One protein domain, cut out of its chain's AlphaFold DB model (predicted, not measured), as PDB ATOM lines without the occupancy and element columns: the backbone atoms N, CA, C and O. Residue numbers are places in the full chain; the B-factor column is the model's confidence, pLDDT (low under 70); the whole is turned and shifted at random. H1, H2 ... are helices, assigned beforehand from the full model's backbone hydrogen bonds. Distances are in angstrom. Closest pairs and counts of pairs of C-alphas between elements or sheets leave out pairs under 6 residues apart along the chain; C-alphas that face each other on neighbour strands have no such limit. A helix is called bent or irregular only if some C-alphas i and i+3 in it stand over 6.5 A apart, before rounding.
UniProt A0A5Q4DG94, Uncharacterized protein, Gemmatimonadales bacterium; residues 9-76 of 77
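Overview. This is residues 9 to 76 of the 77 residues of an uncharacterized protein of Gemmatimonadales bacterium (UniProt A0A5Q4DG94). One long helix, H3, forms a straight spine, with two short helices, H1 and H2, on one side of its first half; beyond its last residues the chain turns a corner, and a fourth helix, H4, continues the length without touching another helix. Between H1 and H2 a long loop, residues 16 to 30, swings out and folds back. The printed part has 68 residues with four named helices, in the order H1, H2, H3, H4, and no named strand; the class is all helix. The whole is loose, with a radius of gyration of the C-alphas of 14.8 A, and elongated, spanning 48 by 30 by 19 A.

Along the chain. H1 is residues 9 to 15 and measures 10.0 A from first to last C-alpha; C-alpha 9 is at (138.339, 165.207, 201.190). H2, residues 31 to 35, measures 8.1 A and is neither bent nor irregular, but only just: C-alphas 31 and 34 are 6.4 A apart. H3, residues 38 to 58, is the longest helix, with 21 residues over 30.8 A, and begins with C-alpha 38 at (144.561, 176.293, 188.511). H4, residues 65 to 75, measures 15.3 A and ends with C-alpha 75 at (155.588, 133.586, 199.832).

Arrangement. H1 touches H3, and H3 touches H1 with residues 44 to 51 alone. The closest C-alphas of the two are those of Val 15 and Gln 48, 5.1 A apart. H1 and H3 stand at a steep tilt of 54 degrees and run the same way. H2 is close to H1 but not clearly touching, with the closest C-alphas, those of Val 10 and Trp 33, 6.8 A apart. H2 and H3 are only just apart, with their closest C-alphas at 8.5 A. H4 is apart from H1, H2 and H3. In H1, H3 and H4 every O i to N i+4 pair is within hydrogen-bond range; in H2 0 of 1 is, while 2 of its 2 O i to N i+3 pairs are.

Size, cuts and confidence. The two C-alphas farthest apart are those of Ser 37 and Gly 76, at 48.8 A; the first and last printed C-alphas, Glu 9 and Gly 76, are 37.8 A apart. The link from H1 to H2 is long, with 15 residues, the link from H2 to H3 is tight, with 2, and the link from H3 to H4 is short, with 6. The printed part runs from residue 9 to residue 76 of a chain of 77 and has no cut. The mean pLDDT of the printed part is 88.9, and no printed residue is under 70.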
ATOM      1  N   GLU A   9     138.934 166.361 201.867       86.12
ATOM      2  CA  GLU A   9     138.339 165.207 201.190       86.12
ATOM      3  C   GLU A   9     138.864 165.063 199.762       86.12
ATOM      4  O   GLU A   9     139.253 163.970 199.343       86.12
ATOM      5  N   VAL A  10     138.932 166.176 199.019       88.12
ATOM      6  CA  VAL A  10     139.491 166.184 197.663       88.12
ATOM      7  C   VAL A  10     140.962 165.818 197.709       88.12
ATOM      8  O   VAL A  10     141.407 164.991 196.916       88.12
ATOM      9  N   GLN A  11     141.715 166.390 198.650       90.62
ATOM     10  CA  GLN A  11     143.123 166.067 198.826       90.62
ATOM     11  C   GLN A  11     143.332 164.575 199.103       90.62
ATOM     12  O   GLN A  11     144.186 163.961 198.464       90.62
ATOM     13  N   GLU A  12     142.570 163.983 200.017       87.44
ATOM     14  CA  GLU A  12     142.680 162.561 200.345       87.44
ATOM     15  C   GLU A  12     142.333 161.688 199.128       87.44
ATOM     16  O   GLU A  12     143.096 160.794 198.749       87.44
ATOM     17  N   ALA A  13     141.248 162.007 198.421       90.06
ATOM     18  CA  ALA A  13     140.808 161.261 197.242       90.06
ATOM     19  C   ALA A  13     141.838 161.256 196.096       90.06
ATOM     20  O   ALA A  13     141.855 160.333 195.279       90.06
ATOM     21  N   VAL A  14     142.705 162.272 196.013       90.44
ATOM     22  CA  VAL A  14     143.628 162.436 194.879       90.44
ATOM     23  C   VAL A  14     145.097 162.222 195.231       90.44
ATOM     24  O   VAL A  14     145.871 161.854 194.344       90.44
ATOM     25  N   VAL A  15     145.520 162.438 196.479       91.00
ATOM     26  CA  VAL A  15     146.932 162.310 196.889       91.00
ATOM     27  C   VAL A  15     147.275 160.884 197.314       91.00
ATOM     28  O   VAL A  15     148.403 160.432 197.077       91.00
ATOM     29  N   THR A  16     146.318 160.153 197.884       86.62
ATOM     30  CA  THR A  16     146.552 158.822 198.455       86.62
ATOM     31  C   THR A  16     147.021 157.784 197.424       86.62
ATOM     32  O   THR A  16     146.853 157.934 196.205       86.62
ATOM     33  N   PRO A  17     147.679 156.694 197.866       81.69
ATOM     34  CA  PRO A  17     148.062 155.587 196.987       81.69
ATOM     35  C   PRO A  17     146.882 154.895 196.308       81.69
ATOM     36  O   PRO A  17     146.998 154.477 195.152       81.69
ATOM     37  N   TRP A  18     145.766 154.761 197.023       85.81
ATOM     38  CA  TRP A  18     144.559 154.137 196.510       85.81
ATOM     39  C   TRP A  18     143.636 155.198 195.922       85.81
ATOM     40  O   TRP A  18     143.369 156.200 196.561       85.81
ATOM     41  N   ARG A  19     143.152 154.983 194.700       88.38
ATOM     42  CA  ARG A  19     142.229 155.901 194.026       88.38
ATOM     43  C   ARG A  19     141.167 155.098 193.308       88.38
ATOM     44  O   ARG A  19     141.479 154.034 192.761       88.38
ATOM     45  N   GLU A  20     139.950 155.626 193.290       90.56
ATOM     46  CA  GLU A  20     138.852 155.012 192.558       90.56
ATOM     47  C   GLU A  20     139.187 154.928 191.066       90.56
ATOM     48  O   GLU A  20     139.804 155.824 190.475       90.56
ATOM     49  N   ARG A  21     138.817 153.796 190.466       94.75
ATOM     50  CA  ARG A  21     139.010 153.530 189.048       94.75
ATOM     51  C   ARG A  21     137.724 153.025 188.431       94.75
ATOM     52  O   ARG A  21     137.028 152.208 189.027       94.75
ATOM     53  N   ASP A  22     137.450 153.473 187.214       95.94
ATOM     54  CA  ASP A  22     136.324 152.975 186.440       95.94
ATOM     55  C   ASP A  22     136.582 151.550 185.914       95.94
ATOM     56  O   ASP A  22     137.655 150.966 186.093       95.94
ATOM     57  N   ARG A  23     135.597 150.982 185.211       95.88
ATOM     58  CA  ARG A  23     135.711 149.640 184.610       95.88
ATOM     59  C   ARG A  23     136.861 149.504 183.604       95.88
ATOM     60  O   ARG A  23     137.291 148.387 183.345       95.88
ATOM     61  N   ALA A  24     137.346 150.609 183.038       96.44
ATOM     62  CA  ALA A  24     138.488 150.636 182.128       96.44
ATOM     63  C   ALA A  24     139.825 150.873 182.862       96.44
ATOM     64  O   ALA A  24     140.873 150.961 182.226       96.44
ATOM     65  N   GLY A  25     139.809 150.985 184.193       92.94
ATOM     66  CA  GLY A  25     140.987 151.224 185.022       92.94
ATOM     67  C   GLY A  25     141.446 152.684 185.072       92.94
ATOM     68  O   GLY A  25     142.517 152.958 185.633       92.94
ATOM     69  N   ARG A  26     140.674 153.622 184.508       94.44
ATOM     70  CA  ARG A  26     140.975 155.063 184.524       94.44
ATOM     71  C   ARG A  26     140.622 155.647 185.881       94.44
ATOM     72  O   ARG A  26     139.655 155.212 186.491       94.44
ATOM     73  N   LEU A  27     141.398 156.624 186.341       91.38
ATOM     74  CA  LEU A  27     141.122 157.305 187.607       91.38
ATOM     75  C   LEU A  27     139.795 158.060 187.525       91.38
ATOM     76  O   LEU A  27     139.554 158.770 186.547       91.38
ATOM     77  N   VAL A  28     138.977 157.922 188.564       93.94
ATOM     78  CA  VAL A  28     137.743 158.689 188.739       93.94
ATOM     79  C   VAL A  28     138.036 159.782 189.766       93.94
ATOM     80  O   VAL A  28     138.239 159.462 190.936       93.94
ATOM     81  N   PRO A  29     138.157 161.055 189.350       90.62
ATOM     82  CA  PRO A  29     138.334 162.142 190.300       90.62
ATOM     83  C   PRO A  29     137.036 162.378 191.093       90.62
ATOM     84  O   PRO A  29     135.950 162.113 190.565       90.62
ATOM     85  N   PRO A  30     137.122 162.906 192.327       91.25
ATOM     86  CA  PRO A  30     135.937 163.322 193.072       91.25
ATOM     87  C   PRO A  30     135.200 164.448 192.317       91.25
ATOM     88  O   PRO A  30     135.853 165.208 191.596       91.25
ATOM     89  N   PRO A  31     133.867 164.587 192.444       91.62
ATOM     90  CA  PRO A  31     133.098 165.602 191.717       91.62
ATOM     91  C   PRO A  31     133.643 167.031 191.869       91.62
ATOM     92  O   PRO A  31     133.701 167.778 190.894       91.62
ATOM     93  N   GLU A  32     134.112 167.382 193.063       90.69
ATOM     94  CA  GLU A  32     134.637 168.700 193.428       90.69
ATOM     95  C   GLU A  32     135.962 169.030 192.726       90.69
ATOM     96  O   GLU A  32     136.363 170.192 192.670       90.69
ATOM     97  N   TRP A  33     136.639 168.030 192.147       91.00
ATOM     98  CA  TRP A  33     137.857 168.214 191.352       91.00
ATOM     99  C   TRP A  33     137.672 169.236 190.230       91.00
ATOM    100  O   TRP A  33     138.582 170.007 189.929       91.00
ATOM    101  N   TRP A  34     136.494 169.237 189.608       91.25
ATOM    102  CA  TRP A  34     136.197 170.086 188.458       91.25
ATOM    103  C   TRP A  34     135.988 171.559 188.826       91.25
ATOM    104  O   TRP A  34     136.058 172.412 187.945       91.25
ATOM    105  N   ASP A  35     135.798 171.856 190.114       92.12
ATOM    106  CA  ASP A  35     135.621 173.215 190.635       92.12
ATOM    107  C   ASP A  35     136.941 173.850 191.120       92.12
ATOM    108  O   ASP A  35     136.963 175.017 191.538       92.12
ATOM    109  N   LEU A  36     138.044 173.092 191.109       90.62
ATOM    110  CA  LEU A  36     139.341 173.564 191.587       90.62
ATOM    111  C   LEU A  36     139.915 174.654 190.678       90.62
ATOM    112  O   LEU A  36     139.833 174.592 189.449       90.62
ATOM    113  N   SER A  37     140.551 175.650 191.296       93.25
ATOM    114  CA  SER A  37     141.350 176.632 190.562       93.25
ATOM    115  C   SER A  37     142.621 176.007 189.969       93.25
ATOM    116  O   SER A  37     143.055 174.921 190.362       93.25
ATOM    117  N   ALA A  38     143.267 176.716 189.042       92.38
ATOM    118  CA  ALA A  38     144.561 176.293 188.511       92.38
ATOM    119  C   ALA A  38     145.631 176.224 189.618       92.38
ATOM    120  O   ALA A  38     146.447 175.305 189.644       92.38
ATOM    121  N   GLU A  39     145.585 177.162 190.564       93.00
ATOM    122  CA  GLU A  39     146.470 177.214 191.724       93.00
ATOM    123  C   GLU A  39     146.246 176.009 192.651       93.00
ATOM    124  O   GLU A  39     147.203 175.393 193.122       93.00
ATOM    125  N   ALA A  40     144.984 175.628 192.867       92.06
ATOM    126  CA  ALA A  40     144.613 174.456 193.650       92.06
ATOM    127  C   ALA A  40     145.088 173.152 192.987       92.06
ATOM    128  O   ALA A  40     145.611 172.262 193.663       92.06
ATOM    129  N   LEU A  41     144.973 173.049 191.660       92.81
ATOM    130  CA  LEU A  41     145.481 171.904 190.899       92.81
ATOM    131  C   LEU A  41     147.010 171.776 191.000       92.81
ATOM    132  O   LEU A  41     147.517 170.666 191.192       92.81
ATOM    133  N   ASP A  42     147.746 172.888 190.922       94.62
ATOM    134  CA  ASP A  42     149.203 172.892 191.104       94.62
ATOM    135  C   ASP A  42     149.609 172.462 192.524       94.62
ATOM    136  O   ASP A  42     150.513 171.642 192.709       94.62
ATOM    137  N   GLU A  43     148.894 172.944 193.543       92.38
ATOM    138  CA  GLU A  43     149.122 172.537 194.931       92.38
ATOM    139  C   GLU A  43     148.907 171.029 195.123       92.38
ATOM    140  O   GLU A  43     149.753 170.352 195.718       92.38
ATOM    141  N   VAL A  44     147.825 170.467 194.571       92.81
ATOM    142  CA  VAL A  44     147.586 169.015 194.601       92.81
ATOM    143  C   VAL A  44     148.720 168.254 193.921       92.81
ATOM    144  O   VAL A  44     149.204 167.251 194.457       92.81
ATOM    145  N   TYR A  45     149.161 168.716 192.752       92.88
ATOM    146  CA  TYR A  45     150.246 168.078 192.018       92.88
ATOM    147  C   TYR A  45     151.540 168.048 192.842       92.88
ATOM    148  O   TYR A  45     152.158 166.989 193.005       92.88
ATOM    149  N   ARG A  46     151.912 169.176 193.462       95.12
ATOM    150  CA  ARG A  46     153.078 169.253 194.356       95.12
ATOM    151  C   ARG A  46     152.944 168.319 195.561       95.12
ATOM    152  O   ARG A  46     153.910 167.630 195.910       95.12
ATOM    153  N   ARG A  47     151.753 168.219 196.164       93.38
ATOM    154  CA  ARG A  47     151.477 167.271 197.263       93.38
ATOM    155  C   ARG A  47     151.634 165.818 196.822       93.38
ATOM    156  O   ARG A  47     152.295 165.048 197.521       93.38
ATOM    157  N   GLN A  48     151.116 165.449 195.650       92.06
ATOM    158  CA  GLN A  48     151.301 164.110 195.082       92.06
ATOM    159  C   GLN A  48     152.782 163.782 194.880       92.06
ATOM    160  O   GLN A  48     153.232 162.714 195.297       92.06
ATOM    161  N   LEU A  49     153.558 164.687 194.275       92.25
ATOM    162  CA  LEU A  49     154.991 164.472 194.065       92.25
ATOM    163  C   LEU A  49     155.720 164.201 195.384       92.25
ATOM    164  O   LEU A  49     156.499 163.246 195.472       92.25
ATOM    165  N   ARG A  50     155.427 165.000 196.417       92.19
ATOM    166  CA  ARG A  50     156.001 164.827 197.755       92.19
ATOM    167  C   ARG A  50     155.612 163.481 198.366       92.19
ATOM    168  O   ARG A  50     156.492 162.776 198.856       92.19
ATOM    169  N   ALA A  51     154.339 163.090 198.288       88.94
ATOM    170  CA  ALA A  51     153.868 161.792 198.774       88.94
ATOM    171  C   ALA A  51     154.618 160.628 198.106       88.94
ATOM    172  O   ALA A  51     155.185 159.782 198.795       88.94
ATOM    173  N   ARG A  52     154.745 160.635 196.771       86.81
ATOM    174  CA  ARG A  52     155.469 159.577 196.040       86.81
ATOM    175  C   ARG A  52     156.961 159.554 196.339       86.81
ATOM    176  O   ARG A  52     157.560 158.481 196.336       86.81
ATOM    177  N   ALA A  53     157.579 160.709 196.580       88.00
ATOM    178  CA  ALA A  53     158.973 160.763 197.006       88.00
ATOM    179  C   ALA A  53     159.165 160.089 198.375       88.00
ATOM    180  O   ALA A  53     160.066 159.263 198.517       88.00
ATOM    181  N   MET A  54     158.287 160.375 199.341       86.75
ATOM    182  CA  MET A  54     158.321 159.753 200.670       86.75
ATOM    183  C   MET A  54     158.051 158.244 200.606       86.75
ATOM    184  O   MET A  54     158.790 157.460 201.193       86.75
ATOM    185  N   GLU A  55     157.048 157.814 199.839       82.19
ATOM    186  CA  GLU A  55     156.743 156.391 199.647       82.19
ATOM    187  C   GLU A  55     157.922 155.622 199.041       82.19
ATOM    188  O   GLU A  55     158.271 154.549 199.530       82.19
ATOM    189  N   ARG A  56     158.576 156.186 198.014       82.25
ATOM    190  CA  ARG A  56     159.760 155.577 197.385       82.25
ATOM    191  C   ARG A  56     160.952 155.484 198.330       82.25
ATOM    192  O   ARG A  56     161.720 154.532 198.223       82.25
ATOM    193  N   ALA A  57     161.108 156.446 199.240       85.31
ATOM    194  CA  ALA A  57     162.149 156.393 200.262       85.31
ATOM    195  C   ALA A  57     161.916 155.251 201.273       85.31
ATOM    196  O   ALA A  57     162.878 154.705 201.805       85.31
ATOM    197  N   LEU A  58     160.658 154.860 201.511       82.56
ATOM    198  CA  LEU A  58     160.281 153.780 202.435       82.56
ATOM    199  C   LEU A  58     160.223 152.389 201.774       82.56
ATOM    200  O   LEU A  58     160.412 151.360 202.432       82.56
ATOM    201  N   ASP A  59     159.923 152.324 200.479       80.75
ATOM    202  CA  ASP A  59     160.039 151.122 199.652       80.75
ATOM    203  C   ASP A  59     160.281 151.530 198.197       80.75
ATOM    204  O   ASP A  59     159.425 152.159 197.575       80.75
ATOM    205  N   ALA A  60     161.397 151.094 197.609       78.19
ATOM    206  CA  ALA A  60     161.718 151.350 196.204       78.19
ATOM    207  C   ALA A  60     160.638 150.844 195.224       78.19
ATOM    208  O   ALA A  60     160.505 151.367 194.120       78.19
ATOM    209  N   ARG A  61     159.845 149.839 195.619       76.69
ATOM    210  CA  ARG A  61     158.704 149.314 194.849       76.69
ATOM    211  C   ARG A  61     157.371 149.986 195.204       76.69
ATOM    212  O   ARG A  61     156.341 149.559 194.694       76.69
ATOM    213  N   GLY A  62     157.369 150.978 196.096       73.38
ATOM    214  CA  GLY A  62     156.184 151.733 196.513       73.38
ATOM    215  C   GLY A  62     155.108 150.892 197.205       73.38
ATOM    216  O   GLY A  62     153.929 151.234 197.145       73.38
ATOM    217  N   ARG A  63     155.467 149.753 197.813       79.06
ATOM    218  CA  ARG A  63     154.486 148.866 198.457       79.06
ATOM    219  C   ARG A  63     154.170 149.364 199.862       79.06
ATOM    220  O   ARG A  63     155.073 149.593 200.667       79.06
ATOM    221  N   SER A  64     152.879 149.459 200.172       76.12
ATOM    222  CA  SER A  64     152.415 149.733 201.532       76.12
ATOM    223  C   SER A  64     152.785 148.592 202.488       76.12
ATOM    224  O   SER A  64     153.072 147.470 202.059       76.12
ATOM    225  N   GLY A  65     152.739 148.855 203.799       79.00
ATOM    226  CA  GLY A  65     152.931 147.820 204.823       79.00
ATOM    227  C   GLY A  65     151.970 146.640 204.650       79.00
ATOM    228  O   GLY A  65     152.391 145.489 204.719       79.00
ATOM    229  N   THR A  66     150.709 146.913 204.300       82.44
ATOM    230  CA  THR A  66     149.706 145.882 204.000       82.44
ATOM    231  C   THR A  66     150.104 145.027 202.804       82.44
ATOM    232  O   THR A  66     150.059 143.803 202.888       82.44
ATOM    233  N   VAL A  67     150.551 145.643 201.701       84.25
ATOM    234  CA  VAL A  67     151.021 144.890 200.527       84.25
ATOM    235  C   VAL A  67     152.234 144.040 200.895       84.25
ATOM    236  O   VAL A  67     152.296 142.880 200.501       84.25
ATOM    237  N   LYS A  68     153.180 144.568 201.679       85.12
ATOM    238  CA  LYS A  68     154.330 143.790 202.166       85.12
ATOM    239  C   LYS A  68     153.877 142.578 202.992       85.12
ATOM    240  O   LYS A  68     154.326 141.476 202.700       85.12
ATOM    241  N   ALA A  69     152.953 142.759 203.937       87.69
ATOM    242  CA  ALA A  69     152.429 141.684 204.785       87.69
ATOM    243  C   ALA A  69     151.683 140.601 203.984       87.69
ATOM    244  O   ALA A  69     151.898 139.409 204.193       87.69
ATOM    245  N   VAL A  70     150.848 141.002 203.019       90.38
ATOM    246  CA  VAL A  70     150.161 140.060 202.119       90.38
ATOM    247  C   VAL A  70     151.173 139.291 201.272       90.38
ATOM    248  O   VAL A  70     151.070 138.073 201.148       90.38
ATOM    249  N   MET A  71     152.172 139.976 200.713       89.81
ATOM    250  CA  MET A  71     153.194 139.329 199.890       89.81
ATOM    251  C   MET A  71     154.079 138.370 200.691       89.81
ATOM    252  O   MET A  71     154.417 137.323 200.152       89.81
ATOM    253  N   ALA A  72     154.419 138.688 201.945       91.94
ATOM    254  CA  ALA A  72     155.131 137.775 202.843       91.94
ATOM    255  C   ALA A  72     154.316 136.488 203.063       91.94
ATOM    256  O   ALA A  72     154.784 135.392 202.760       91.94
ATOM    257  N   ARG A  73     153.024 136.631 203.401       94.00
ATOM    258  CA  ARG A  73     152.101 135.496 203.558       94.00
ATOM    259  C   ARG A  73     151.996 134.628 202.299       94.00
ATOM    260  O   ARG A  73     151.985 133.408 202.409       94.00
ATOM    261  N   LEU A  74     151.903 135.232 201.111       92.75
ATOM    262  CA  LEU A  74     151.826 134.488 199.843       92.75
ATOM    263  C   LEU A  74     153.127 133.746 199.501       92.75
ATOM    264  O   LEU A  74     153.089 132.778 198.745       92.75
ATOM    265  N   ARG A  75     154.266 134.199 200.033       93.50
ATOM    266  CA  ARG A  75     155.588 133.586 199.832       93.50
ATOM    267  C   ARG A  75     155.958 132.568 200.909       93.50
ATOM    268  O   ARG A  75     156.943 131.863 200.726       93.50
ATOM    269  N   GLY A  76     155.174 132.475 201.984       85.62
ATOM    270  CA  GLY A  76     155.480 131.625 203.136       85.62
ATOM    271  C   GLY A  76     156.590 132.181 204.035       85.62
ATOM    272  O   GLY A  76     157.262 131.394 204.693       85.62
TER     273      GLY A  76